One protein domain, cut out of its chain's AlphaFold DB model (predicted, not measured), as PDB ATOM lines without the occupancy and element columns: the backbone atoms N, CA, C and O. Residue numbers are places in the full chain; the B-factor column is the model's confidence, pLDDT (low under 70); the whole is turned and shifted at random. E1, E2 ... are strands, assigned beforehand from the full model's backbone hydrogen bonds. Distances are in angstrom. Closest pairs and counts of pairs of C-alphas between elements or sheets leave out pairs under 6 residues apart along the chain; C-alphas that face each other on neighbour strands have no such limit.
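Overview. This is residues 3 to 76 and 135 to 243 of the 245 residues of an uncharacterized protein of Larkinella rosea (UniProt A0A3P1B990). This is one large, twisted sheet of ten strands shaped as an open trough: E6 to E10 and E1 form its wall, and E5 and E4 turn toward the same open side without closing a barrel. E2 and the beginning of E3 fold away on the opposite side, with residues 13 to 36 beyond them, while residues 175 to 188 loop out from E6 and E7 on the trough's open side. The printed part has 183 residues, no named helix and ten named strands, E1 to E10 in chain order, of class all strand. Each neighbour pair is antiparallel, and the sheet is branched at E3. The whole is only just compact, close to loose, with a radius of gyration of the C-alphas of 18.8 A and spans of 49 by 48 by 35 A.

Arrangement. Begin at E10, residues 232 to 242, which has E1, residues 3 to 12, on one side and E9, residues 220 to 229, on the other side. E9 and E10 form a hairpin; look for N 225 and O 236, 2.8 A apart and within hydrogen-bond range. From E9, go to E8, residues 205 to 214, where N 209 and O 226 are 2.9 A apart. E7, residues 189 to 198, is the antiparallel neighbour of E8 and forms a hairpin with it, with N 194 and O 208 at 2.8 A. E6, residues 161 to 174, faces E7 with C-alphas 167 and 194 at 4.3 A, and its N 166 is 2.9 A from O 195. E5, residues 151 to 157, is an edge strand beside E6, with N 153 and O 165 at 2.9 A. E5 to E10 form a meander, each strand the antiparallel neighbour of the one before. Now return to E1: its N 6 and O 239 of E10 are 3.0 A apart. On its other side is E3, residues 44 to 60, where N 5 and O 56 are 2.8 A apart. E3 has E1 on one side, and E2, residues 37 to 41, and E4, residues 66 to 73, on the other side. This pairing is staggered: E3 pairs with E2 over residues 44 to 48, with N 39 and O 46 at 2.9 A, and with E4 over residues 54 to 60, with N 57 and O 70 at 2.8 A. E2, E3 and E4 form a second meander. The edge strands E4 and E5 are apart, and E2 and E10 are only just apart, their closest C-alphas 8.3 A from each other.

Along the chain. Find C-alpha 3 at (120.964, 152.003, 22.395); from there E1 runs 28.4 A to C-alpha 12. E3, the longest strand with 17 residues, covers 38.8 A and bends by 66 degrees at residue 47. E6 covers 33.1 A and bends by 88 degrees at residue 171; E7 covers 25.1 A and bends by 64 degrees at residue 192. E8 covers 29.6 A and E9 26.0 A. E10 runs 33.0 A to C-alpha 242 at (117.325, 150.996, 18.930).

Size, cuts and confidence. The C-alphas of Asp 16 and Gln 63, 52.8 A apart, are the two farthest apart. Residues 77 to 134 are not printed, and C-alphas 76 and 135 are 24.0 A apart across this cut. The links E1 to E2, of 24 residues, and E6 to E7, of 14 residues, are long. The mean pLDDT of the printed part is 86.2; look for values under 70 at residues 135 to 148 and 184 to 187.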
ATOM      1  N   THR A   3     120.340 150.793  21.831       96.75
ATOM      2  CA  THR A   3     120.964 152.003  22.395       96.75
ATOM      3  C   THR A   3     120.554 152.251  23.830       96.75
ATOM      4  O   THR A   3     121.292 152.912  24.551       96.75
ATOM      5  N   ARG A   4     119.404 151.717  24.245       97.00
ATOM      6  CA  ARG A   4     118.950 151.771  25.627       97.00
ATOM      7  C   ARG A   4     118.198 150.499  25.990       97.00
ATOM      8  O   ARG A   4     117.425 149.989  25.177       97.00
ATOM      9  N   ILE A   5     118.422 150.014  27.200       96.81
ATOM     10  CA  ILE A   5     117.632 148.981  27.868       96.81
ATOM     11  C   ILE A   5     117.124 149.605  29.159       96.81
ATOM     12  O   ILE A   5     117.887 150.280  29.845       96.81
ATOM     13  N   ARG A   6     115.850 149.421  29.495       96.38
ATOM     14  CA  ARG A   6     115.326 149.901  30.777       96.38
ATOM     15  C   ARG A   6     114.352 148.921  31.396       96.38
ATOM     16  O   ARG A   6     113.467 148.423  30.704       96.38
ATOM     17  N   ASP A   7     114.481 148.698  32.696       96.69
ATOM     18  CA  ASP A   7     113.479 147.979  33.474       96.69
ATOM     19  C   ASP A   7     112.453 148.976  33.998       96.69
ATOM     20  O   ASP A   7     112.751 149.826  34.834       96.69
ATOM     21  N   VAL A   8     111.240 148.892  33.463       95.56
ATOM     22  CA  VAL A   8     110.147 149.825  33.730       95.56
ATOM     23  C   VAL A   8     109.574 149.568  35.120       95.56
ATOM     24  O   VAL A   8     109.212 148.434  35.464       95.56
ATOM     25  N   GLN A   9     109.439 150.641  35.903       93.75
ATOM     26  CA  GLN A   9     108.765 150.567  37.190       93.75
ATOM     27  C   GLN A   9     107.302 150.189  37.017       93.75
ATOM     28  O   GLN A   9     106.621 150.605  36.077       93.75
ATOM     29  N   LYS A  10     106.794 149.414  37.970       94.81
ATOM     30  CA  LYS A  10     105.410 148.957  37.934       94.81
ATOM     31  C   LYS A  10     104.809 148.810  39.315       94.81
ATOM     32  O   LYS A  10     105.496 148.467  40.274       94.81
ATOM     33  N   ILE A  11     103.494 148.967  39.371       93.94
ATOM     34  CA  ILE A  11     102.693 148.739  40.570       93.94
ATOM     35  C   ILE A  11     101.670 147.652  40.260       93.94
ATOM     36  O   ILE A  11     100.928 147.731  39.278       93.94
ATOM     37  N   LYS A  12     101.633 146.617  41.103       95.56
ATOM     38  CA  LYS A  12     100.602 145.577  41.048       95.56
ATOM     39  C   LYS A  12      99.267 146.187  41.479       95.56
ATOM     40  O   LYS A  12      99.165 146.720  42.580       95.56
ATOM     41  N   LEU A  13      98.246 146.107  40.628       95.75
ATOM     42  CA  LEU A  13      96.937 146.693  40.909       95.75
ATOM     43  C   LEU A  13      96.024 145.695  41.629       95.75
ATOM     44  O   LEU A  13      95.893 144.547  41.210       95.75
ATOM     45  N   GLY A  14      95.358 146.136  42.697       95.50
ATOM     46  CA  GLY A  14      94.294 145.350  43.325       95.50
ATOM     47  C   GLY A  14      93.082 145.177  42.395       95.50
ATOM     48  O   GLY A  14      92.898 145.993  41.486       95.50
ATOM     49  N   PRO A  15      92.228 144.163  42.626       94.00
ATOM     50  CA  PRO A  15      91.058 143.887  41.784       94.00
ATOM     51  C   PRO A  15      90.095 145.082  41.683       94.00
ATOM     52  O   PRO A  15      89.514 145.315  40.626       94.00
ATOM     53  N   ASP A  16      89.993 145.882  42.748       94.75
ATOM     54  CA  ASP A  16      89.109 147.051  42.819       94.75
ATOM     55  C   ASP A  16      89.798 148.384  42.490       94.75
ATOM     56  O   ASP A  16      89.173 149.444  42.617       94.75
ATOM     57  N   SER A  17      91.069 148.350  42.066       95.00
ATOM     58  CA  SER A  17      91.836 149.556  41.739       95.00
ATOM     59  C   SER A  17      91.105 150.419  40.710       95.00
ATOM     60  O   SER A  17      90.545 149.917  39.731       95.00
ATOM     61  N   LYS A  18      91.114 151.735  40.935       95.19
ATOM     62  CA  LYS A  18      90.537 152.736  40.023       95.19
ATOM     63  C   LYS A  18      91.589 153.471  39.194       95.19
ATOM     64  O   LYS A  18      91.204 154.312  38.386       95.19
ATOM     65  N   LEU A  19      92.869 153.138  39.380       94.25
ATOM     66  CA  LEU A  19      93.970 153.729  38.624       94.25
ATOM     67  C   LEU A  19      93.827 153.421  37.130       94.25
ATOM     68  O   LEU A  19      93.566 152.281  36.735       94.25
ATOM     69  N   LYS A  20      94.029 154.443  36.304       96.06
ATOM     70  CA  LYS A  20      93.995 154.387  34.838       96.06
ATOM     71  C   LYS A  20      95.212 155.096  34.246       96.06
ATOM     72  O   LYS A  20      95.892 155.875  34.907       96.06
ATOM     73  N   VAL A  21      95.463 154.839  32.964       96.50
ATOM     74  CA  VAL A  21      96.462 155.584  32.188       96.50
ATOM     75  C   VAL A  21      96.188 157.087  32.307       96.50
ATOM     76  O   VAL A  21      95.046 157.524  32.144       96.50
ATOM     77  N   GLY A  22      97.234 157.860  32.593       94.81
ATOM     78  CA  GLY A  22      97.158 159.301  32.837       94.81
ATOM     79  C   GLY A  22      97.051 159.709  34.310       94.81
ATOM     80  O   GLY A  22      97.367 160.857  34.616       94.81
ATOM     81  N   ASP A  23      96.656 158.812  35.220       95.00
ATOM     82  CA  ASP A  23      96.697 159.097  36.661       95.00
ATOM     83  C   ASP A  23      98.157 159.153  37.158       95.00
ATOM     84  O   ASP A  23      99.032 158.565  36.516       95.00
ATOM     85  N   PRO A  24      98.458 159.827  38.286       94.44
ATOM     86  CA  PRO A  24      99.793 159.805  38.884       94.44
ATOM     87  C   PRO A  24     100.292 158.376  39.133       94.44
ATOM     88  O   PRO A  24      99.551 157.537  39.641       94.44
ATOM     89  N   PHE A  25     101.554 158.087  38.794       92.69
ATOM     90  CA  PHE A  25     102.131 156.769  39.079       92.69
ATOM     91  C   PHE A  25     102.335 156.547  40.585       92.69
ATOM     92  O   PHE A  25     102.091 155.454  41.088       92.69
ATOM     93  N   LEU A  26     102.739 157.594  41.310       88.62
ATOM     94  CA  LEU A  26     102.843 157.610  42.766       88.62
ATOM     95  C   LEU A  26     102.003 158.766  43.308       88.62
ATOM     96  O   LEU A  26     102.337 159.928  43.089       88.62
ATOM     97  N   ASP A  27     100.945 158.455  44.060       84.19
ATOM     98  CA  ASP A  27     100.030 159.469  44.613       84.19
ATOM     99  C   ASP A  27     100.744 160.507  45.495       84.19
ATOM    100  O   ASP A  27     100.319 161.656  45.588       84.19
ATOM    101  N   TYR A  28     101.841 160.104  46.142       85.69
ATOM    102  CA  TYR A  28     102.629 160.953  47.035       85.69
ATOM    103  C   TYR A  28     103.757 161.729  46.330       85.69
ATOM    104  O   TYR A  28     104.390 162.560  46.977       85.69
ATOM    105  N   LEU A  29     104.013 161.468  45.040       83.25
ATOM    106  CA  LEU A  29     105.020 162.146  44.205       83.25
ATOM    107  C   LEU A  29     104.498 162.305  42.762       83.25
ATOM    108  O   LEU A  29     105.007 161.658  41.840       83.25
ATOM    109  N   PRO A  30     103.460 163.126  42.528       81.38
ATOM    110  CA  PRO A  30     102.842 163.266  41.208       81.38
ATOM    111  C   PRO A  30     103.797 163.806  40.130       81.38
ATOM    112  O   PRO A  30     103.593 163.554  38.943       81.38
ATOM    113  N   GLU A  31     104.857 164.513  40.520       84.88
ATOM    114  CA  GLU A  31     105.909 165.021  39.635       84.88
ATOM    115  C   GLU A  31     106.724 163.922  38.944       84.88
ATOM    116  O   GLU A  31     107.357 164.185  37.923       84.88
ATOM    117  N   VAL A  32     106.678 162.689  39.459       83.56
ATOM    118  CA  VAL A  32     107.305 161.519  38.835       83.56
ATOM    119  C   VAL A  32     106.702 161.242  37.456       83.56
ATOM    120  O   VAL A  32     107.394 160.747  36.568       83.56
ATOM    121  N   GLY A  33     105.438 161.615  37.260       90.06
ATOM    122  CA  GLY A  33     104.715 161.504  36.004       90.06
ATOM    123  C   GLY A  33     103.594 160.461  36.042       90.06
ATOM    124  O   GLY A  33     103.410 159.746  37.035       90.06
ATOM    125  N   PRO A  34     102.791 160.405  34.969       95.19
ATOM    126  CA  PRO A  34     101.587 159.594  34.946       95.19
ATOM    127  C   PRO A  34     101.870 158.128  34.607       95.19
ATOM    128  O   PRO A  34     102.860 157.802  33.950       95.19
ATOM    129  N   ILE A  35     100.935 157.254  34.978       96.38
ATOM    130  CA  ILE A  35     100.828 155.887  34.463       96.38
ATOM    131  C   ILE A  35     100.767 155.959  32.937       96.38
ATOM    132  O   ILE A  35      99.842 156.555  32.375       96.38
ATOM    133  N   SER A  36     101.732 155.337  32.267       95.56
ATOM    134  CA  SER A  36     101.815 155.334  30.805       95.56
ATOM    135  C   SER A  36     100.997 154.206  30.184       95.56
ATOM    136  O   SER A  36     100.468 154.354  29.086       95.56
ATOM    137  N   GLU A  37     100.889 153.077  30.881       96.38
ATOM    138  CA  GLU A  37     100.246 151.869  30.373       96.38
ATOM    139  C   GLU A  37      99.750 150.988  31.522       96.38
ATOM    140  O   GLU A  37     100.316 150.995  32.615       96.38
ATOM    141  N   ILE A  38      98.703 150.201  31.272       97.06
ATOM    142  CA  ILE A  38      98.294 149.106  32.152       97.06
ATOM    143  C   ILE A  38      98.373 147.813  31.351       97.06
ATOM    144  O   ILE A  38      97.685 147.667  30.342       97.06
ATOM    145  N   ILE A  39      99.185 146.876  31.828       96.75
ATOM    146  CA  ILE A  39      99.324 145.542  31.243       96.75
ATOM    147  C   ILE A  39      98.605 144.508  32.106       96.75
ATOM    148  O   ILE A  39      98.423 144.705  33.309       96.75
ATOM    149  N   GLU A  40      98.235 143.384  31.502       96.56
ATOM    150  CA  GLU A  40      97.687 142.227  32.204       96.56
ATOM    151  C   GLU A  40      98.584 141.010  31.970       96.56
ATOM    152  O   GLU A  40      98.918 140.668  30.836       96.56
ATOM    153  N   VAL A  41      98.991 140.365  33.060       95.69
ATOM    154  CA  VAL A  41      99.811 139.155  33.055       95.69
ATOM    155  C   VAL A  41      99.088 138.125  33.908       95.69
ATOM    156  O   VAL A  41      98.951 138.304  35.114       95.69
ATOM    157  N   ASP A  42      98.594 137.065  33.273       94.12
ATOM    158  CA  ASP A  42      97.882 135.957  33.927       94.12
ATOM    159  C   ASP A  42      96.687 136.426  34.781       94.12
ATOM    160  O   ASP A  42      96.491 135.980  35.910       94.12
ATOM    161  N   GLY A  43      95.905 137.379  34.260       94.31
ATOM    162  CA  GLY A  43      94.756 137.977  34.953       94.31
ATOM    163  C   GLY A  43      95.115 139.040  36.001       94.31
ATOM    164  O   GLY A  43      94.229 139.725  36.510       94.31
ATOM    165  N   GLN A  44      96.401 139.226  36.317       96.31
ATOM    166  CA  GLN A  44      96.872 140.277  37.213       96.31
ATOM    167  C   GLN A  44      97.249 141.534  36.424       96.31
ATOM    168  O   GLN A  44      98.097 141.498  35.533       96.31
ATOM    169  N   LYS A  45      96.669 142.677  36.801       97.12
ATOM    170  CA  LYS A  45      96.982 143.976  36.191       97.12
ATOM    171  C   LYS A  45      98.174 144.658  36.855       97.12
ATOM    172  O   LYS A  45      98.311 144.621  38.082       97.12
ATOM    173  N   TYR A  46      98.990 145.324  36.048       97.19
ATOM    174  CA  TYR A  46     100.120 146.137  36.487       97.19
ATOM    175  C   TYR A  46     100.059 147.501  35.803       97.19
ATOM    176  O   TYR A  46      99.970 147.566  34.578       97.19
ATOM    177  N   ALA A  47     100.120 148.580  36.583       96.75
ATOM    178  CA  ALA A  47     100.345 149.920  36.051       96.75
ATOM    179  C   ALA A  47     101.843 150.114  35.821       96.75
ATOM    180  O   ALA A  47     102.631 149.832  36.723       96.75
ATOM    181  N   LEU A  48     102.222 150.580  34.634       96.25
ATOM    182  CA  LEU A  48     103.595 150.914  34.273       96.25
ATOM    183  C   LEU A  48     103.816 152.416  34.429       96.25
ATOM    184  O   LEU A  48     102.995 153.228  33.990       96.25
ATOM    185  N   GLY A  49     104.911 152.760  35.096       92.31
ATOM    186  CA  GLY A  49     105.293 154.132  35.377       92.31
ATOM    187  C   GLY A  49     106.274 154.696  34.355       92.31
ATOM    188  O   GLY A  49     106.843 153.962  33.548       92.31
ATOM    189  N   PRO A  50     106.522 156.011  34.418       88.19
ATOM    190  CA  PRO A  50     107.504 156.680  33.569       88.19
ATOM    191  C   PRO A  50     108.950 156.425  34.026       88.19
ATOM    192  O   PRO A  50     109.890 156.703  33.281       88.19
ATOM    193  N   LEU A  51     109.129 155.920  35.251       87.62
ATOM    194  CA  LEU A  51     110.428 155.618  35.836       87.62
ATOM    195  C   LEU A  51     110.956 154.257  35.397       87.62
ATOM    196  O   LEU A  51     110.232 153.373  34.931       87.62
ATOM    197  N   SER A  52     112.250 154.080  35.612       89.19
ATOM    198  CA  SER A  52     112.926 152.804  35.448       89.19
ATOM    199  C   SER A  52     113.709 152.486  36.711       89.19
ATOM    200  O   SER A  52     114.240 153.393  37.344       89.19
ATOM    201  N   ASP A  53     113.762 151.221  37.103       86.75
ATOM    202  CA  ASP A  53     114.592 150.781  38.233       86.75
ATOM    203  C   ASP A  53     116.063 150.681  37.816       86.75
ATOM    204  O   ASP A  53     116.972 150.983  38.591       86.75
ATOM    205  N   LEU A  54     116.273 150.307  36.554       93.69
ATOM    206  CA  LEU A  54     117.565 150.066  35.936       93.69
ATOM    207  C   LEU A  54     117.540 150.602  34.503       93.69
ATOM    208  O   LEU A  54     116.563 150.387  33.781       93.69
ATOM    209  N   ILE A  55     118.597 151.304  34.099       96.19
ATOM    210  CA  ILE A  55     118.797 151.795  32.731       96.19
ATOM    211  C   ILE A  55     120.214 151.435  32.285       96.19
ATOM    212  O   ILE A  55     121.177 151.799  32.954       96.19
ATOM    213  N   ASP A  56     120.337 150.783  31.134       97.25
ATOM    214  CA  ASP A  56     121.595 150.645  30.405       97.25
ATOM    215  C   ASP A  56     121.550 151.493  29.137       97.25
ATOM    216  O   ASP A  56     120.637 151.348  28.322       97.25
ATOM    217  N   GLU A  57     122.546 152.344  28.926       97.56
ATOM    218  CA  GLU A  57     122.701 153.138  27.707       97.56
ATOM    219  C   GLU A  57     123.993 152.780  26.986       97.56
ATOM    220  O   GLU A  57     125.030 152.604  27.618       97.56
ATOM    221  N   PHE A  58     123.945 152.709  25.656       97.69
ATOM    222  CA  PHE A  58     125.078 152.296  24.831       97.69
ATOM    223  C   PHE A  58     125.368 153.308  23.726       97.69
ATOM    224  O   PHE A  58     124.480 153.703  22.960       97.69
ATOM    225  N   LYS A  59     126.646 153.668  23.579       97.38
ATOM    226  CA  LYS A  59     127.158 154.440  22.439       97.38
ATOM    227  C   LYS A  59     128.040 153.566  21.562       97.38
ATOM    228  O   LYS A  59     128.703 152.653  22.046       97.38
ATOM    229  N   TYR A  60     128.053 153.876  20.269       96.44
ATOM    230  CA  TYR A  60     128.767 153.104  19.257       96.44
ATOM    231  C   TYR A  60     129.594 154.005  18.345       96.44
ATOM    232  O   TYR A  60     129.136 155.090  17.971       96.44
ATOM    233  N   ASP A  61     130.758 153.518  17.920       95.06
ATOM    234  CA  ASP A  61     131.579 154.161  16.895       95.06
ATOM    235  C   ASP A  61     131.035 153.940  15.466       95.06
ATOM    236  O   ASP A  61     129.996 153.307  15.235       95.06
ATOM    237  N   SER A  62     131.745 154.475  14.470       93.94
ATOM    238  CA  SER A  62     131.410 154.320  13.048       93.94
ATOM    239  C   SER A  62     131.534 152.879  12.538       93.94
ATOM    240  O   SER A  62     130.894 152.526  11.547       93.94
ATOM    241  N   GLN A  63     132.310 152.035  13.225       92.94
ATOM    242  CA  GLN A  63     132.445 150.605  12.953       92.94
ATOM    243  C   GLN A  63     131.407 149.766  13.708       92.94
ATOM    244  O   GLN A  63     131.445 148.540  13.614       92.94
ATOM    245  N   LYS A  64     130.446 150.405  14.395       92.62
ATOM    246  CA  LYS A  64     129.381 149.754  15.173       92.62
ATOM    247  C   LYS A  64     129.903 148.979  16.391       92.62
ATOM    248  O   LYS A  64     129.214 148.087  16.882       92.62
ATOM    249  N   ARG A  65     131.091 149.319  16.896       93.12
ATOM    250  CA  ARG A  65     131.630 148.795  18.159       93.12
ATOM    251  C   ARG A  65     131.163 149.678  19.306       93.12
ATOM    252  O   ARG A  65     131.055 150.891  19.129       93.12
ATOM    253  N   VAL A  66     130.855 149.084  20.454       95.81
ATOM    254  CA  VAL A  66     130.444 149.840  21.644       95.81
ATOM    255  C   VAL A  66     131.630 150.646  22.171       95.81
ATOM    256  O   VAL A  66     132.726 150.122  22.302       95.81
ATOM    257  N   THR A  67     131.426 151.929  22.440       97.56
ATOM    258  CA  THR A  67     132.457 152.834  22.979       97.56
ATOM    259  C   THR A  67     132.156 153.264  24.402       97.56
ATOM    260  O   THR A  67     133.057 153.665  25.129       97.56
ATOM    261  N   GLU A  68     130.887 153.202  24.795       98.00
ATOM    262  CA  GLU A  68     130.436 153.563  26.132       98.00
ATOM    263  C   GLU A  68     129.221 152.715  26.506       98.00
ATOM    264  O   GLU A  68     128.344 152.492  25.665       98.00
ATOM    265  N   HIS A  69     129.183 152.270  27.756       97.81
ATOM    266  CA  HIS A  69     128.032 151.674  28.418       97.81
ATOM    267  C   HIS A  69     127.833 152.391  29.754       97.81
ATOM    268  O   HIS A  69     128.748 152.437  30.571       97.81
ATOM    269  N   VAL A  70     126.658 152.974  29.961       97.56
ATOM    270  CA  VAL A  70     126.271 153.599  31.228       97.56
ATOM    271  C   VAL A  70     125.200 152.736  31.870       97.56
ATOM    272  O   VAL A  70     124.157 152.520  31.260       97.56
ATOM    273  N   HIS A  71     125.454 152.259  33.082       95.94
ATOM    274  CA  HIS A  71     124.518 151.495  33.891       95.94
ATOM    275  C   HIS A  71     124.042 152.348  35.073       95.94
ATOM    276  O   HIS A  71     124.836 152.847  35.873       95.94
ATOM    277  N   ILE A  72     122.730 152.547  35.167       94.44
ATOM    278  CA  ILE A  72     122.088 153.421  36.148       94.44
ATOM    279  C   ILE A  72     121.087 152.597  36.942       94.44
ATOM    280  O   ILE A  72     120.090 152.133  36.395       94.44
ATOM    281  N   LEU A  73     121.312 152.491  38.247       90.75
ATOM    282  CA  LEU A  73     120.291 152.068  39.201       90.75
ATOM    283  C   LEU A  73     119.681 153.331  39.798       90.75
ATOM    284  O   LEU A  73     120.379 154.096  40.459       90.75
ATOM    285  N   THR A  74     118.392 153.584  39.579       84.50
ATOM    286  CA  THR A  74     117.784 154.883  39.939       84.50
ATOM    287  C   THR A  74     117.730 155.154  41.442       84.50
ATOM    288  O   THR A  74     117.577 156.299  41.860       84.50
ATOM    289  N   THR A  75     117.906 154.118  42.262       84.25
ATOM    290  CA  THR A  75     118.020 154.217  43.723       84.25
ATOM    291  C   THR A  75     119.465 154.322  44.217       84.25
ATOM    292  O   THR A  75     119.687 154.584  45.401       84.25
ATOM    293  N   ALA A  76     120.455 154.134  43.340       86.56
ATOM    294  CA  ALA A  76     121.867 154.228  43.675       86.56
ATOM    295  C   ALA A  76     122.401 155.654  43.492       86.56
ATOM    296  O   ALA A  76     121.844 156.497  42.789       86.56
ATOM    297  N   SER A 135     134.185 135.474  40.067       28.80
ATOM    298  CA  SER A 135     134.415 134.138  39.563       28.80
ATOM    299  C   SER A 135     133.445 133.252  40.338       28.80
ATOM    300  O   SER A 135     133.741 132.733  41.412       28.80
ATOM    301  N   TYR A 136     132.226 133.100  39.816       27.05
ATOM    302  CA  TYR A 136     131.526 131.845  40.049       27.05
ATOM    303  C   TYR A 136     132.502 130.767  39.579       27.05
ATOM    304  O   TYR A 136     132.885 130.743  38.411       27.05
ATOM    305  N   GLY A 137     133.044 130.032  40.549       25.17
ATOM    306  CA  GLY A 137     134.298 129.311  40.416       25.17
ATOM    307  C   GLY A 137     134.412 128.527  39.115       25.17
ATOM    308  O   GLY A 137     133.548 127.719  38.796       25.17
ATOM    309  N   GLY A 138     135.509 128.777  38.402       25.08
ATOM    310  CA  GLY A 138     136.257 127.779  37.645       25.08
ATOM    311  C   GLY A 138     135.459 126.666  36.977       25.08
ATOM    312  O   GLY A 138     135.778 125.498  37.183       25.08
ATOM    313  N   ASN A 139     134.502 127.008  36.118       28.38
ATOM    314  CA  ASN A 139     134.168 126.116  35.025       28.38
ATOM    315  C   ASN A 139     134.203 126.887  33.698       28.38
ATOM    316  O   ASN A 139     133.282 127.648  33.417       28.38
ATOM    317  N   PRO A 140     135.228 126.681  32.850       31.64
ATOM    318  CA  PRO A 140     135.211 127.110  31.452       31.64
ATOM    319  C   PRO A 140     134.170 126.343  30.611       31.64
ATOM    320  O   PRO A 140     134.198 126.406  29.384       31.64
ATOM    321  N   ALA A 141     133.253 125.606  31.245       30.33
ATOM    322  CA  ALA A 141     132.129 124.977  30.588       30.33
ATOM    323  C   ALA A 141     131.226 126.044  29.968       30.33
ATOM    324  O   ALA A 141     130.380 126.630  30.632       30.33
ATOM    325  N   ASN A 142     131.411 126.216  28.661       35.81
ATOM    326  CA  ASN A 142     130.329 126.226  27.695       35.81
ATOM    327  C   ASN A 142     129.168 127.139  28.105       35.81
ATOM    328  O   ASN A 142     128.218 126.654  28.709       35.81
ATOM    329  N   ASN A 143     129.163 128.402  27.663       37.50
ATOM    330  CA  ASN A 143     127.882 128.971  27.236       37.50
ATOM    331  C   ASN A 143     127.390 128.022  26.140       37.50
ATOM    332  O   ASN A 143     127.970 128.034  25.046       37.50
ATOM    333  N   PRO A 144     126.461 127.094  26.423       44.00
ATOM    334  CA  PRO A 144     126.139 126.074  25.461       44.00
ATOM    335  C   PRO A 144     125.384 126.818  24.375       44.00
ATOM    336  O   PRO A 144     124.292 127.317  24.609       44.00
ATOM    337  N   VAL A 145     125.959 126.920  23.179       48.25
ATOM    338  CA  VAL A 145     125.136 127.222  22.013       48.25
ATOM    339  C   VAL A 145     124.167 126.056  21.914       48.25
ATOM    340  O   VAL A 145     124.548 124.942  21.543       48.25
ATOM    341  N   PHE A 146     122.944 126.287  22.368       51.59
ATOM    342  CA  PHE A 146     121.945 125.252  22.507       51.59
ATOM    343  C   PHE A 146     121.566 124.733  21.119       51.59
ATOM    344  O   PHE A 146     121.039 125.459  20.282       51.59
ATOM    345  N   LYS A 147     121.911 123.469  20.847       50.41
ATOM    346  CA  LYS A 147     121.669 122.823  19.545       50.41
ATOM    347  C   LYS A 147     120.279 122.195  19.434       50.41
ATOM    348  O   LYS A 147     119.868 121.846  18.333       50.41
ATOM    349  N   ASN A 148     119.585 122.047  20.562       58.56
ATOM    350  CA  ASN A 148     118.298 121.371  20.686       58.56
ATOM    351  C   ASN A 148     117.284 122.296  21.371       58.56
ATOM    352  O   ASN A 148     117.669 123.166  22.149       58.56
ATOM    353  N   ASN A 149     115.997 122.081  21.090       74.69
ATOM    354  CA  ASN A 149     114.884 122.800  21.703       74.69
ATOM    355  C   ASN A 149     113.785 121.797  22.127       74.69
ATOM    356  O   ASN A 149     113.198 121.178  21.235       74.69
ATOM    357  N   PRO A 150     113.516 121.604  23.433       82.44
ATOM    358  CA  PRO A 150     114.189 122.253  24.556       82.44
ATOM    359  C   PRO A 150     115.656 121.830  24.668       82.44
ATOM    360  O   PRO A 150     116.045 120.717  24.304       82.44
ATOM    361  N   SER A 151     116.469 122.730  25.199       79.19
ATOM    362  CA  SER A 151     117.807 122.401  25.654       79.19
ATOM    363  C   SER A 151     117.779 121.976  27.110       79.19
ATOM    364  O   SER A 151     117.103 122.604  27.918       79.19
ATOM    365  N   VAL A 152     118.546 120.941  27.443       81.31
ATOM    366  CA  VAL A 152     118.673 120.430  28.806       81.31
ATOM    367  C   VAL A 152     120.142 120.456  29.204       81.31
ATOM    368  O   VAL A 152     121.001 119.982  28.457       81.31
ATOM    369  N   SER A 153     120.434 120.999  30.381       78.81
ATOM    370  CA  SER A 153     121.748 120.920  31.007       78.81
ATOM    371  C   SER A 153     121.632 120.468  32.455       78.81
ATOM    372  O   SER A 153     120.647 120.730  33.140       78.81
ATOM    373  N   GLU A 154     122.656 119.767  32.920       82.94
ATOM    374  CA  GLU A 154     122.748 119.276  34.289       82.94
ATOM    375  C   GLU A 154     124.090 119.696  34.875       82.94
ATOM    376  O   GLU A 154     125.097 119.788  34.167       82.94
ATOM    377  N   GLY A 155     124.120 119.938  36.179       79.06
ATOM    378  CA  GLY A 155     125.356 120.269  36.868       79.06
ATOM    379  C   GLY A 155     125.267 120.054  38.366       79.06
ATOM    380  O   GLY A 155     124.248 119.637  38.906       79.06
ATOM    381  N   THR A 156     126.379 120.324  39.042       78.12
ATOM    382  CA  THR A 156     126.465 120.293  40.504       78.12
ATOM    383  C   THR A 156     127.055 121.608  40.984       78.12
ATOM    384  O   THR A 156     128.052 122.077  40.438       78.12
ATOM    385  N   ASN A 157     126.451 122.201  42.006       79.00
ATOM    386  CA  ASN A 157     126.939 123.391  42.683       79.00
ATOM    387  C   ASN A 157     127.175 123.064  44.173       79.00
ATOM    388  O   ASN A 157     126.335 122.396  44.778       79.00
ATOM    389  N   PRO A 158     128.276 123.531  44.795       75.19
ATOM    390  CA  PRO A 158     128.575 123.234  46.201       75.19
ATOM    391  C   PRO A 158     127.504 123.686  47.205       75.19
ATOM    392  O   PRO A 158     127.414 123.125  48.291       75.19
ATOM    393  N   ILE A 159     126.718 124.706  46.858       76.62
ATOM    394  CA  ILE A 159     125.680 125.306  47.703       76.62
ATOM    395  C   ILE A 159     124.309 124.709  47.371       76.62
ATOM    396  O   ILE A 159     123.554 124.355  48.273       76.62
ATOM    397  N   THR A 160     123.974 124.601  46.082       75.31
ATOM    398  CA  THR A 160     122.617 124.227  45.639       75.31
ATOM    399  C   THR A 160     122.443 122.747  45.285       75.31
ATOM    400  O   THR A 160     121.329 122.321  44.973       75.31
ATOM    401  N   GLY A 161     123.517 121.955  45.367       85.25
ATOM    402  CA  GLY A 161     123.509 120.531  45.046       85.25
ATOM    403  C   GLY A 161     123.457 120.279  43.540       85.25
ATOM    404  O   GLY A 161     123.938 121.091  42.741       85.25
ATOM    405  N   LYS A 162     122.898 119.134  43.134       89.06
ATOM    406  CA  LYS A 162     122.630 118.881  41.716       89.06
ATOM    407  C   LYS A 162     121.532 119.804  41.214       89.06
ATOM    408  O   LYS A 162     120.590 120.119  41.942       89.06
ATOM    409  N   TYR A 163     121.644 120.198  39.956       85.38
ATOM    410  CA  TYR A 163     120.612 120.957  39.279       85.38
ATOM    411  C   TYR A 163     120.390 120.465  37.853       85.38
ATOM    412  O   TYR A 163     121.311 119.966  37.203       85.38
ATOM    413  N   THR A 164     119.169 120.673  37.370       88.44
ATOM    414  CA  THR A 164     118.779 120.485  35.972       88.44
ATOM    415  C   THR A 164     118.168 121.784  35.470       88.44
ATOM    416  O   THR A 164     117.257 122.317  36.101       88.44
ATOM    417  N   SER A 165     118.665 122.286  34.345       85.94
ATOM    418  CA  SER A 165     118.114 123.431  33.629       85.94
ATOM    419  C   SER A 165     117.500 122.960  32.321       85.94
ATOM    420  O   SER A 165     118.122 122.205  31.574       85.94
ATOM    421  N   ILE A 166     116.287 123.414  32.040       89.88
ATOM    422  CA  ILE A 166     115.599 123.199  30.771       89.88
ATOM    423  C   ILE A 166     115.281 124.575  30.207       89.88
ATOM    424  O   ILE A 166     114.696 125.386  30.919       89.88
ATOM    425  N   VAL A 167     115.652 124.841  28.956       87.19
ATOM    426  CA  VAL A 167     115.375 126.115  28.280       87.19
ATOM    427  C   VAL A 167     114.721 125.856  26.930       87.19
ATOM    428  O   VAL A 167     115.227 125.081  26.119       87.19
ATOM    429  N   GLU A 168     113.604 126.524  26.689       92.12
ATOM    430  CA  GLU A 168     112.862 126.514  25.433       92.12
ATOM    431  C   GLU A 168     113.075 127.826  24.685       92.12
ATOM    432  O   GLU A 168     113.076 128.902  25.283       92.12
ATOM    433  N   PHE A 169     113.201 127.741  23.365       89.44
ATOM    434  CA  PHE A 169     113.481 128.877  22.492       89.44
ATOM    435  C   PHE A 169     112.429 129.035  21.391       89.44
ATOM    436  O   PHE A 169     111.871 128.054  20.894       89.44
ATOM    437  N   ASP A 170     112.231 130.268  20.932       91.88
ATOM    438  CA  ASP A 170     111.540 130.552  19.675       91.88
ATOM    439  C   ASP A 170     112.520 130.419  18.503       91.88
ATOM    440  O   ASP A 170     113.264 131.346  18.170       91.88
ATOM    441  N   LEU A 171     112.508 129.259  17.845       88.00
ATOM    442  CA  LEU A 171     113.397 128.974  16.714       88.00
ATOM    443  C   LEU A 171     113.121 129.842  15.477       88.00
ATOM    444  O   LEU A 171     113.960 129.907  14.578       88.00
ATOM    445  N   SER A 172     111.965 130.511  15.411       89.44
ATOM    446  CA  SER A 172     111.599 131.382  14.291       89.44
ATOM    447  C   SER A 172     112.154 132.802  14.421       89.44
ATOM    448  O   SER A 172     112.113 133.571  13.457       89.44
ATOM    449  N   LYS A 173     112.680 133.164  15.599       87.75
ATOM    450  CA  LYS A 173     113.152 134.515  15.910       87.75
ATOM    451  C   LYS A 173     114.611 134.504  16.370       87.75
ATOM    452  O   LYS A 173     114.959 133.721  17.255       87.75
ATOM    453  N   PRO A 174     115.473 135.378  15.818       86.44
ATOM    454  CA  PRO A 174     116.812 135.563  16.359       86.44
ATOM    455  C   PRO A 174     116.733 136.206  17.748       86.44
ATOM    456  O   PRO A 174     115.795 136.950  18.040       86.44
ATOM    457  N   ASN A 175     117.736 135.950  18.585       84.44
ATOM    458  CA  ASN A 175     117.846 136.593  19.890       84.44
ATOM    459  C   ASN A 175     118.101 138.111  19.776       84.44
ATOM    460  O   ASN A 175     118.412 138.650  18.708       84.44
ATOM    461  N   LEU A 176     117.991 138.803  20.908       86.94
ATOM    462  CA  LEU A 176     118.356 140.204  21.061       86.94
ATOM    463  C   LEU A 176     119.824 140.436  20.651       86.94
ATOM    464  O   LEU A 176     120.697 139.652  21.025       86.94
ATOM    465  N   PRO A 177     120.135 141.525  19.922       87.44
ATOM    466  CA  PRO A 177     121.520 141.908  19.669       87.44
ATOM    467  C   PRO A 177     122.288 142.116  20.981       87.44
ATOM    468  O   PRO A 177     121.828 142.886  21.818       87.44
ATOM    469  N   ASN A 178     123.466 141.500  21.141       85.88
ATOM    470  CA  ASN A 178     124.346 141.745  22.290       85.88
ATOM    471  C   ASN A 178     125.061 143.110  22.141       85.88
ATOM    472  O   ASN A 178     125.851 143.259  21.202       85.88
ATOM    473  N   PRO A 179     124.830 144.100  23.030       88.94
ATOM    474  CA  PRO A 179     125.509 145.397  22.974       88.94
ATOM    475  C   PRO A 179     127.021 145.325  23.232       88.94
ATOM    476  O   PRO A 179     127.755 146.172  22.727       88.94
ATOM    477  N   VAL A 180     127.481 144.311  23.974       88.81
ATOM    478  CA  VAL A 180     128.875 144.095  24.399       88.81
ATOM    479  C   VAL A 180     129.385 142.727  23.902       88.81
ATOM    480  O   VAL A 180     129.632 141.805  24.683       88.81
ATOM    481  N   PRO A 181     129.532 142.545  22.573       82.94
ATOM    482  CA  PRO A 181     129.738 141.228  21.956       82.94
ATOM    483  C   PRO A 181     131.057 140.542  22.339       82.94
ATOM    484  O   PRO A 181     131.153 139.320  22.254       82.94
ATOM    485  N   PHE A 182     132.061 141.298  22.792       84.06
ATOM    486  CA  PHE A 182     133.369 140.766  23.194       84.06
ATOM    487  C   PHE A 182     133.321 139.899  24.464       84.06
ATOM    488  O   PHE A 182     134.237 139.113  24.693       84.06
ATOM    489  N   PHE A 183     132.250 139.974  25.268       79.12
ATOM    490  CA  PHE A 183     132.036 139.053  26.393       79.12
ATOM    491  C   PHE A 183     131.504 137.674  25.973       79.12
ATOM    492  O   PHE A 183     131.367 136.788  26.819       79.12
ATOM    493  N   GLY A 184     131.227 137.476  24.683       67.12
ATOM    494  CA  GLY A 184     130.714 136.227  24.138       67.12
ATOM    495  C   GLY A 184     129.338 136.374  23.500       67.12
ATOM    496  O   GLY A 184     128.685 137.421  23.531       67.12
ATOM    497  N   LYS A 185     128.898 135.279  22.885       56.66
ATOM    498  CA  LYS A 185     127.599 135.208  22.220       56.66
ATOM    499  C   LYS A 185     126.493 134.990  23.250       56.66
ATOM    500  O   LYS A 185     126.639 134.182  24.164       56.66
ATOM    501  N   THR A 186     125.391 135.703  23.055       63.31
ATOM    502  CA  THR A 186     124.080 135.343  23.601       63.31
ATOM    503  C   THR A 186     123.542 134.112  22.865       63.31
ATOM    504  O   THR A 186     124.080 133.732  21.819       63.31
ATOM    505  N   ASP A 187     122.467 133.502  23.371       69.00
ATOM    506  CA  ASP A 187     121.776 132.419  22.657       69.00
ATOM    507  C   ASP A 187     121.403 132.843  21.229       69.00
ATOM    508  O   ASP A 187     121.214 134.031  20.960       69.00
ATOM    509  N   LEU A 188     121.288 131.888  20.303       75.12
ATOM    510  CA  LEU A 188     120.954 132.189  18.902       75.12
ATOM    511  C   LEU A 188     119.506 132.668  18.732       75.12
ATOM    512  O   LEU A 188     119.218 133.495  17.866       75.12
ATOM    513  N   ASN A 189     118.609 132.161  19.574       84.62
ATOM    514  CA  ASN A 189     117.169 132.377  19.514       84.62
ATOM    515  C   ASN A 189     116.651 133.000  20.814       84.62
ATOM    516  O   ASN A 189     117.325 132.944  21.843       84.62
ATOM    517  N   LEU A 190     115.459 133.602  20.772       89.75
ATOM    518  CA  LEU A 190     114.838 134.176  21.970       89.75
ATOM    519  C   LEU A 190     114.430 133.057  22.942       89.75
ATOM    520  O   LEU A 190     113.686 132.165  22.527       89.75
ATOM    521  N   PRO A 191     114.856 133.093  24.217       90.06
ATOM    522  CA  PRO A 191     114.358 132.158  25.216       90.06
ATOM    523  C   PRO A 191     112.892 132.476  25.521       90.06
ATOM    524  O   PRO A 191     112.551 133.638  25.742       90.06
ATOM    525  N   LEU A 192     112.035 131.461  25.534       94.75
ATOM    526  CA  LEU A 192     110.616 131.563  25.880       94.75
ATOM    527  C   LEU A 192     110.380 131.146  27.322       94.75
ATOM    528  O   LEU A 192     109.792 131.903  28.083       94.75
ATOM    529  N   ASN A 193     110.882 129.973  27.699       95.12
ATOM    530  CA  ASN A 193     110.730 129.431  29.039       95.12
ATOM    531  C   ASN A 193     112.055 128.860  29.516       95.12
ATOM    532  O   ASN A 193     112.813 128.285  28.738       95.12
ATOM    533  N   SER A 194     112.302 128.946  30.812       92.00
ATOM    534  CA  SER A 194     113.299 128.121  31.466       92.00
ATOM    535  C   SER A 194     112.781 127.592  32.791       92.00
ATOM    536  O   SER A 194     111.992 128.238  33.476       92.00
ATOM    537  N   THR A 195     113.205 126.384  33.133       93.50
ATOM    538  CA  THR A 195     112.958 125.769  34.433       93.50
ATOM    539  C   THR A 195     114.284 125.304  34.992       93.50
ATOM    540  O   THR A 195     115.006 124.557  34.333       93.50
ATOM    541  N   LEU A 196     114.589 125.733  36.209       89.62
ATOM    542  CA  LEU A 196     115.764 125.323  36.952       89.62
ATOM    543  C   LEU A 196     115.318 124.595  38.212       89.62
ATOM    544  O   LEU A 196     114.652 125.172  39.070       89.62
ATOM    545  N   THR A 197     115.685 123.324  38.306       90.88
ATOM    546  CA  THR A 197     115.359 122.462  39.441       90.88
ATOM    547  C   THR A 197     116.625 122.184  40.229       90.88
ATOM    548  O   THR A 197     117.613 121.737  39.650       90.88
ATOM    549  N   TYR A 198     116.584 122.409  41.538       87.00
ATOM    550  CA  TYR A 198     117.673 122.138  42.470       87.00
ATOM    551  C   TYR A 198     117.325 120.978  43.404       87.00
ATOM    552  O   TYR A 198     116.187 120.829  43.848       87.00
ATOM    553  N   GLU A 199     118.331 120.183  43.762       86.69
ATOM    554  CA  GLU A 199     118.172 119.080  44.709       86.69
ATOM    555  C   GLU A 199     118.004 119.580  46.154       86.69
ATOM    556  O   GLU A 199     117.124 119.107  46.879       86.69
ATOM    557  N   THR A 200     118.824 120.553  46.573       82.50
ATOM    558  CA  THR A 200     118.944 120.951  47.991       82.50
ATOM    559  C   THR A 200     118.662 122.426  48.275       82.50
ATOM    560  O   THR A 200     118.702 122.829  49.436       82.50
ATOM    561  N   TYR A 201     118.380 123.242  47.256       80.56
ATOM    562  CA  TYR A 201     118.140 124.682  47.412       80.56
ATOM    563  C   TYR A 201     116.653 125.023  47.582       80.56
ATOM    564  O   TYR A 201     115.783 124.253  47.179       80.56
ATOM    565  N   ILE A 202     116.372 126.185  48.181       75.56
ATOM    566  CA  ILE A 202     115.031 126.777  48.259       75.56
ATOM    567  C   ILE A 202     115.101 128.148  47.569       75.56
ATOM    568  O   ILE A 202     115.907 128.977  47.995       75.56
ATOM    569  N   PRO A 203     114.277 128.414  46.547       79.56
ATOM    570  CA  PRO A 203     113.232 127.538  46.021       79.56
ATOM    571  C   PRO A 203     113.799 126.338  45.258       79.56
ATOM    572  O   PRO A 203     114.860 126.419  44.634       79.56
ATOM    573  N   LYS A 204     113.089 125.204  45.322       84.00
ATOM    574  CA  LYS A 204     113.525 123.968  44.645       84.00
ATOM    575  C   LYS A 204     113.344 124.056  43.140       84.00
ATOM    576  O   LYS A 204     114.092 123.418  42.406       84.00
ATOM    577  N   VAL A 205     112.351 124.820  42.695       85.69
ATOM    578  CA  VAL A 205     112.071 125.042  41.281       85.69
ATOM    579  C   VAL A 205     111.954 126.538  41.031       85.69
ATOM    580  O   VAL A 205     111.173 127.234  41.680       85.69
ATOM    581  N   VAL A 206     112.726 127.014  40.061       90.56
ATOM    582  CA  VAL A 206     112.645 128.371  39.527       90.56
ATOM    583  C   VAL A 206     112.159 128.279  38.092       90.56
ATOM    584  O   VAL A 206     112.813 127.664  37.253       90.56
ATOM    585  N   GLY A 207     111.009 128.879  37.813       93.69
ATOM    586  CA  GLY A 207     110.503 129.056  36.455       93.69
ATOM    587  C   GLY A 207     110.764 130.477  35.973       93.69
ATOM    588  O   GLY A 207     110.598 131.422  36.739       93.69
ATOM    589  N   VAL A 208     111.131 130.642  34.709       95.25
ATOM    590  CA  VAL A 208     111.202 131.951  34.053       95.25
ATOM    591  C   VAL A 208     110.483 131.851  32.719       95.25
ATOM    592  O   VAL A 208     110.862 131.040  31.884       95.25
ATOM    593  N   GLU A 209     109.467 132.677  32.514       97.19
ATOM    594  CA  GLU A 209     108.777 132.832  31.231       97.19
ATOM    595  C   GLU A 209     109.076 134.220  30.654       97.19
ATOM    596  O   GLU A 209     109.124 135.214  31.385       97.19
ATOM    597  N   HIS A 210     109.243 134.303  29.338       97.50
ATOM    598  CA  HIS A 210     109.446 135.541  28.606       97.50
ATOM    599  C   HIS A 210     108.368 135.737  27.540       97.50
ATOM    600  O   HIS A 210     108.177 134.909  26.651       97.50
ATOM    601  N   ARG A 211     107.711 136.900  27.577       97.56
ATOM    602  CA  ARG A 211     106.774 137.357  26.541       97.56
ATOM    603  C   ARG A 211     107.355 138.568  25.832       97.56
ATOM    604  O   ARG A 211     107.729 139.542  26.485       97.56
ATOM    605  N   TYR A 212     107.411 138.528  24.506       97.50
ATOM    606  CA  TYR A 212     108.050 139.569  23.699       97.50
ATOM    607  C   TYR A 212     107.032 140.364  22.887       97.50
ATOM    608  O   TYR A 212     106.095 139.807  22.320       97.50
ATOM    609  N   THR A 213     107.250 141.673  22.792       97.12
ATOM    610  CA  THR A 213     106.565 142.558  21.840       97.12
ATOM    611  C   THR A 213     107.562 143.008  20.785       97.12
ATOM    612  O   THR A 213     108.700 143.341  21.119       97.12
ATOM    613  N   PHE A 214     107.134 143.038  19.523       96.06
ATOM    614  CA  PHE A 214     107.982 143.371  18.383       96.06
ATOM    615  C   PHE A 214     107.498 144.641  17.676       96.06
ATOM    616  O   PHE A 214     106.297 144.904  17.629       96.06
ATOM    617  N   ASP A 215     108.422 145.405  17.098       95.00
ATOM    618  CA  ASP A 215     108.094 146.477  16.159       95.00
ATOM    619  C   ASP A 215     107.716 145.933  14.767       95.00
ATOM    620  O   ASP A 215     107.754 144.730  14.491       95.00
ATOM    621  N   SER A 216     107.374 146.844  13.851       94.31
ATOM    622  CA  SER A 216     107.035 146.519  12.457       94.31
ATOM    623  C   SER A 216     108.187 145.896  11.655       94.31
ATOM    624  O   SER A 216     107.944 145.292  10.612       94.31
ATOM    625  N   GLN A 217     109.429 146.017  12.130       92.00
ATOM    626  CA  GLN A 217     110.622 145.415  11.533       92.00
ATOM    627  C   GLN A 217     110.983 144.071  12.186       92.00
ATOM    628  O   GLN A 217     111.983 143.456  11.813       92.00
ATOM    629  N   GLY A 218     110.189 143.602  13.152       92.06
ATOM    630  CA  GLY A 218     110.426 142.359  13.875       92.06
ATOM    631  C   GLY A 218     111.507 142.453  14.953       92.06
ATOM    632  O   GLY A 218     111.974 141.409  15.407       92.06
ATOM    633  N   LYS A 219     111.913 143.657  15.377       93.50
ATOM    634  CA  LYS A 219     112.824 143.858  16.516       93.50
ATOM    635  C   LYS A 219     112.033 143.837  17.815       93.50
ATOM    636  O   LYS A 219     110.943 144.393  17.884       93.50
ATOM    637  N   VAL A 220     112.582 143.217  18.852       96.06
ATOM    638  CA  VAL A 220     111.954 143.164  20.178       96.06
ATOM    639  C   VAL A 220     112.006 144.544  20.828       96.06
ATOM    640  O   VAL A 220     113.081 145.023  21.147       96.06
ATOM    641  N   ILE A 221     110.862 145.163  21.096       96.94
ATOM    642  CA  ILE A 221     110.790 146.465  21.785       96.94
ATOM    643  C   ILE A 221     110.479 146.334  23.275       96.94
ATOM    644  O   ILE A 221     110.746 147.249  24.048       96.94
ATOM    645  N   ARG A 222     109.943 145.183  23.695       97.56
ATOM    646  CA  ARG A 222     109.637 144.899  25.098       97.56
ATOM    647  C   ARG A 222     109.732 143.407  25.386       97.56
ATOM    648  O   ARG A 222     109.304 142.590  24.569       97.56
ATOM    649  N   ARG A 223     110.234 143.067  26.571       97.94
ATOM    650  CA  ARG A 223     110.193 141.732  27.169       97.94
ATOM    651  C   ARG A 223     109.519 141.822  28.533       97.94
ATOM    652  O   ARG A 223     109.951 142.585  29.389       97.94
ATOM    653  N   ILE A 224     108.495 141.010  28.749       98.12
ATOM    654  CA  ILE A 224     107.924 140.759  30.069       98.12
ATOM    655  C   ILE A 224     108.525 139.450  30.565       98.12
ATOM    656  O   ILE A 224     108.342 138.417  29.927       98.12
ATOM    657  N   THR A 225     109.244 139.501  31.679       97.38
ATOM    658  CA  THR A 225     109.790 138.326  32.360       97.38
ATOM    659  C   THR A 225     108.910 137.984  33.551       97.38
ATOM    660  O   THR A 225     108.631 138.852  34.377       97.38
ATOM    661  N   ILE A 226     108.490 136.729  33.653       97.12
ATOM    662  CA  ILE A 226     107.685 136.202  34.751       97.12
ATOM    663  C   ILE A 226     108.540 135.167  35.473       97.12
ATOM    664  O   ILE A 226     108.737 134.059  34.981       97.12
ATOM    665  N   ASN A 227     109.065 135.540  36.633       94.81
ATOM    666  CA  ASN A 227     109.803 134.641  37.508       94.81
ATOM    667  C   ASN A 227     108.817 133.945  38.444       94.81
ATOM    668  O   ASN A 227     108.011 134.614  39.086       94.81
ATOM    669  N   THR A 228     108.889 132.624  38.539       93.94
ATOM    670  CA  THR A 228     108.073 131.809  39.440       93.94
ATOM    671  C   THR A 228     108.983 131.112  40.443       93.94
ATOM    672  O   THR A 228     109.864 130.350  40.046       93.94
ATOM    673  N   TYR A 229     108.752 131.350  41.732       89.12
ATOM    674  CA  TYR A 229     109.493 130.766  42.849       89.12
ATOM    675  C   TYR A 229     108.507 130.062  43.781       89.12
ATOM    676  O   TYR A 229     107.731 130.737  44.446       89.12
ATOM    677  N   ASP A 230     108.488 128.725  43.806       74.75
ATOM    678  CA  ASP A 230     107.626 127.927  44.701       74.75
ATOM    679  C   ASP A 230     106.160 128.437  44.814       74.75
ATOM    680  O   ASP A 230     105.565 128.375  45.885       74.75
ATOM    681  N   SER A 231     105.575 128.907  43.695       75.81
ATOM    682  CA  SER A 231     104.232 129.518  43.494       75.81
ATOM    683  C   SER A 231     104.104 131.049  43.564       75.81
ATOM    684  O   SER A 231     103.110 131.582  43.063       75.81
ATOM    685  N   ASP A 232     105.116 131.770  44.045       85.12
ATOM    686  CA  ASP A 232     105.151 133.230  43.960       85.12
ATOM    687  C   ASP A 232     105.612 133.691  42.580       85.12
ATOM    688  O   ASP A 232     106.585 133.176  42.028       85.12
ATOM    689  N   LYS A 233     104.919 134.691  42.023       90.69
ATOM    690  CA  LYS A 233     105.249 135.274  40.718       90.69
ATOM    691  C   LYS A 233     105.786 136.693  40.856       90.69
ATOM    692  O   LYS A 233     105.078 137.603  41.292       90.69
ATOM    693  N   GLY A 234     107.019 136.887  40.409       93.06
ATOM    694  CA  GLY A 234     107.603 138.192  40.131       93.06
ATOM    695  C   GLY A 234     107.462 138.520  38.650       93.06
ATOM    696  O   GLY A 234     107.711 137.676  37.799       93.06
ATOM    697  N   VAL A 235     107.088 139.753  38.329       95.69
ATOM    698  CA  VAL A 235     107.099 140.249  36.946       95.69
ATOM    699  C   VAL A 235     108.237 141.255  36.818       95.69
ATOM    700  O   VAL A 235     108.499 141.988  37.769       95.69
ATOM    701  N   THR A 236     108.870 141.342  35.657       96.44
ATOM    702  CA  THR A 236     109.755 142.442  35.248       96.44
ATOM    703  C   THR A 236     109.389 142.835  33.826       96.44
ATOM    704  O   THR A 236     109.073 141.973  33.011       96.44
ATOM    705  N   VAL A 237     109.390 144.133  33.531       97.62
ATOM    706  CA  VAL A 237     109.118 144.650  32.188       97.62
ATOM    707  C   VAL A 237     110.367 145.374  31.724       97.62
ATOM    708  O   VAL A 237     110.705 146.409  32.283       97.62
ATOM    709  N   THR A 238     111.039 144.828  30.719       97.62
ATOM    710  CA  THR A 238     112.230 145.422  30.111       97.62
ATOM    711  C   THR A 238     111.861 145.987  28.746       97.62
ATOM    712  O   THR A 238     111.241 145.296  27.935       97.62
ATOM    713  N   GLU A 239     112.258 147.218  28.459       97.38
ATOM    714  CA  GLU A 239     112.085 147.859  27.155       97.38
ATOM    715  C   GLU A 239     113.421 148.081  26.461       97.38
ATOM    716  O   GLU A 239     114.448 148.282  27.111       97.38
ATOM    717  N   TYR A 240     113.389 148.047  25.129       97.00
ATOM    718  CA  TYR A 240     114.564 148.158  24.276       97.00
ATOM    719  C   TYR A 240     114.372 149.283  23.264       97.00
ATOM    720  O   TYR A 240     113.435 149.269  22.465       97.00
ATOM    721  N   GLU A 241     115.306 150.227  23.252       96.12
ATOM    722  CA  GLU A 241     115.398 151.249  22.215       96.12
ATOM    723  C   GLU A 241     116.535 150.913  21.254       96.12
ATOM    724  O   GLU A 241     117.582 150.389  21.646       96.12
ATOM    725  N   TYR A 242     116.349 151.250  19.980       94.69
ATOM    726  CA  TYR A 242     117.325 150.996  18.930       94.69
ATOM    727  C   TYR A 242     117.723 152.290  18.230       94.69
ATOM    728  O   TYR A 242     116.884 153.148  17.962       94.69
ATOM    729  N   LYS A 243     118.983 152.371  17.792       86.75
ATOM    730  CA  LYS A 243     119.398 153.394  16.824       86.75
ATOM    731  C   LYS A 243     118.635 153.180  15.511       86.75
ATOM    732  O   LYS A 243     118.747 152.095  14.925       86.75
TER     733      LYS A 243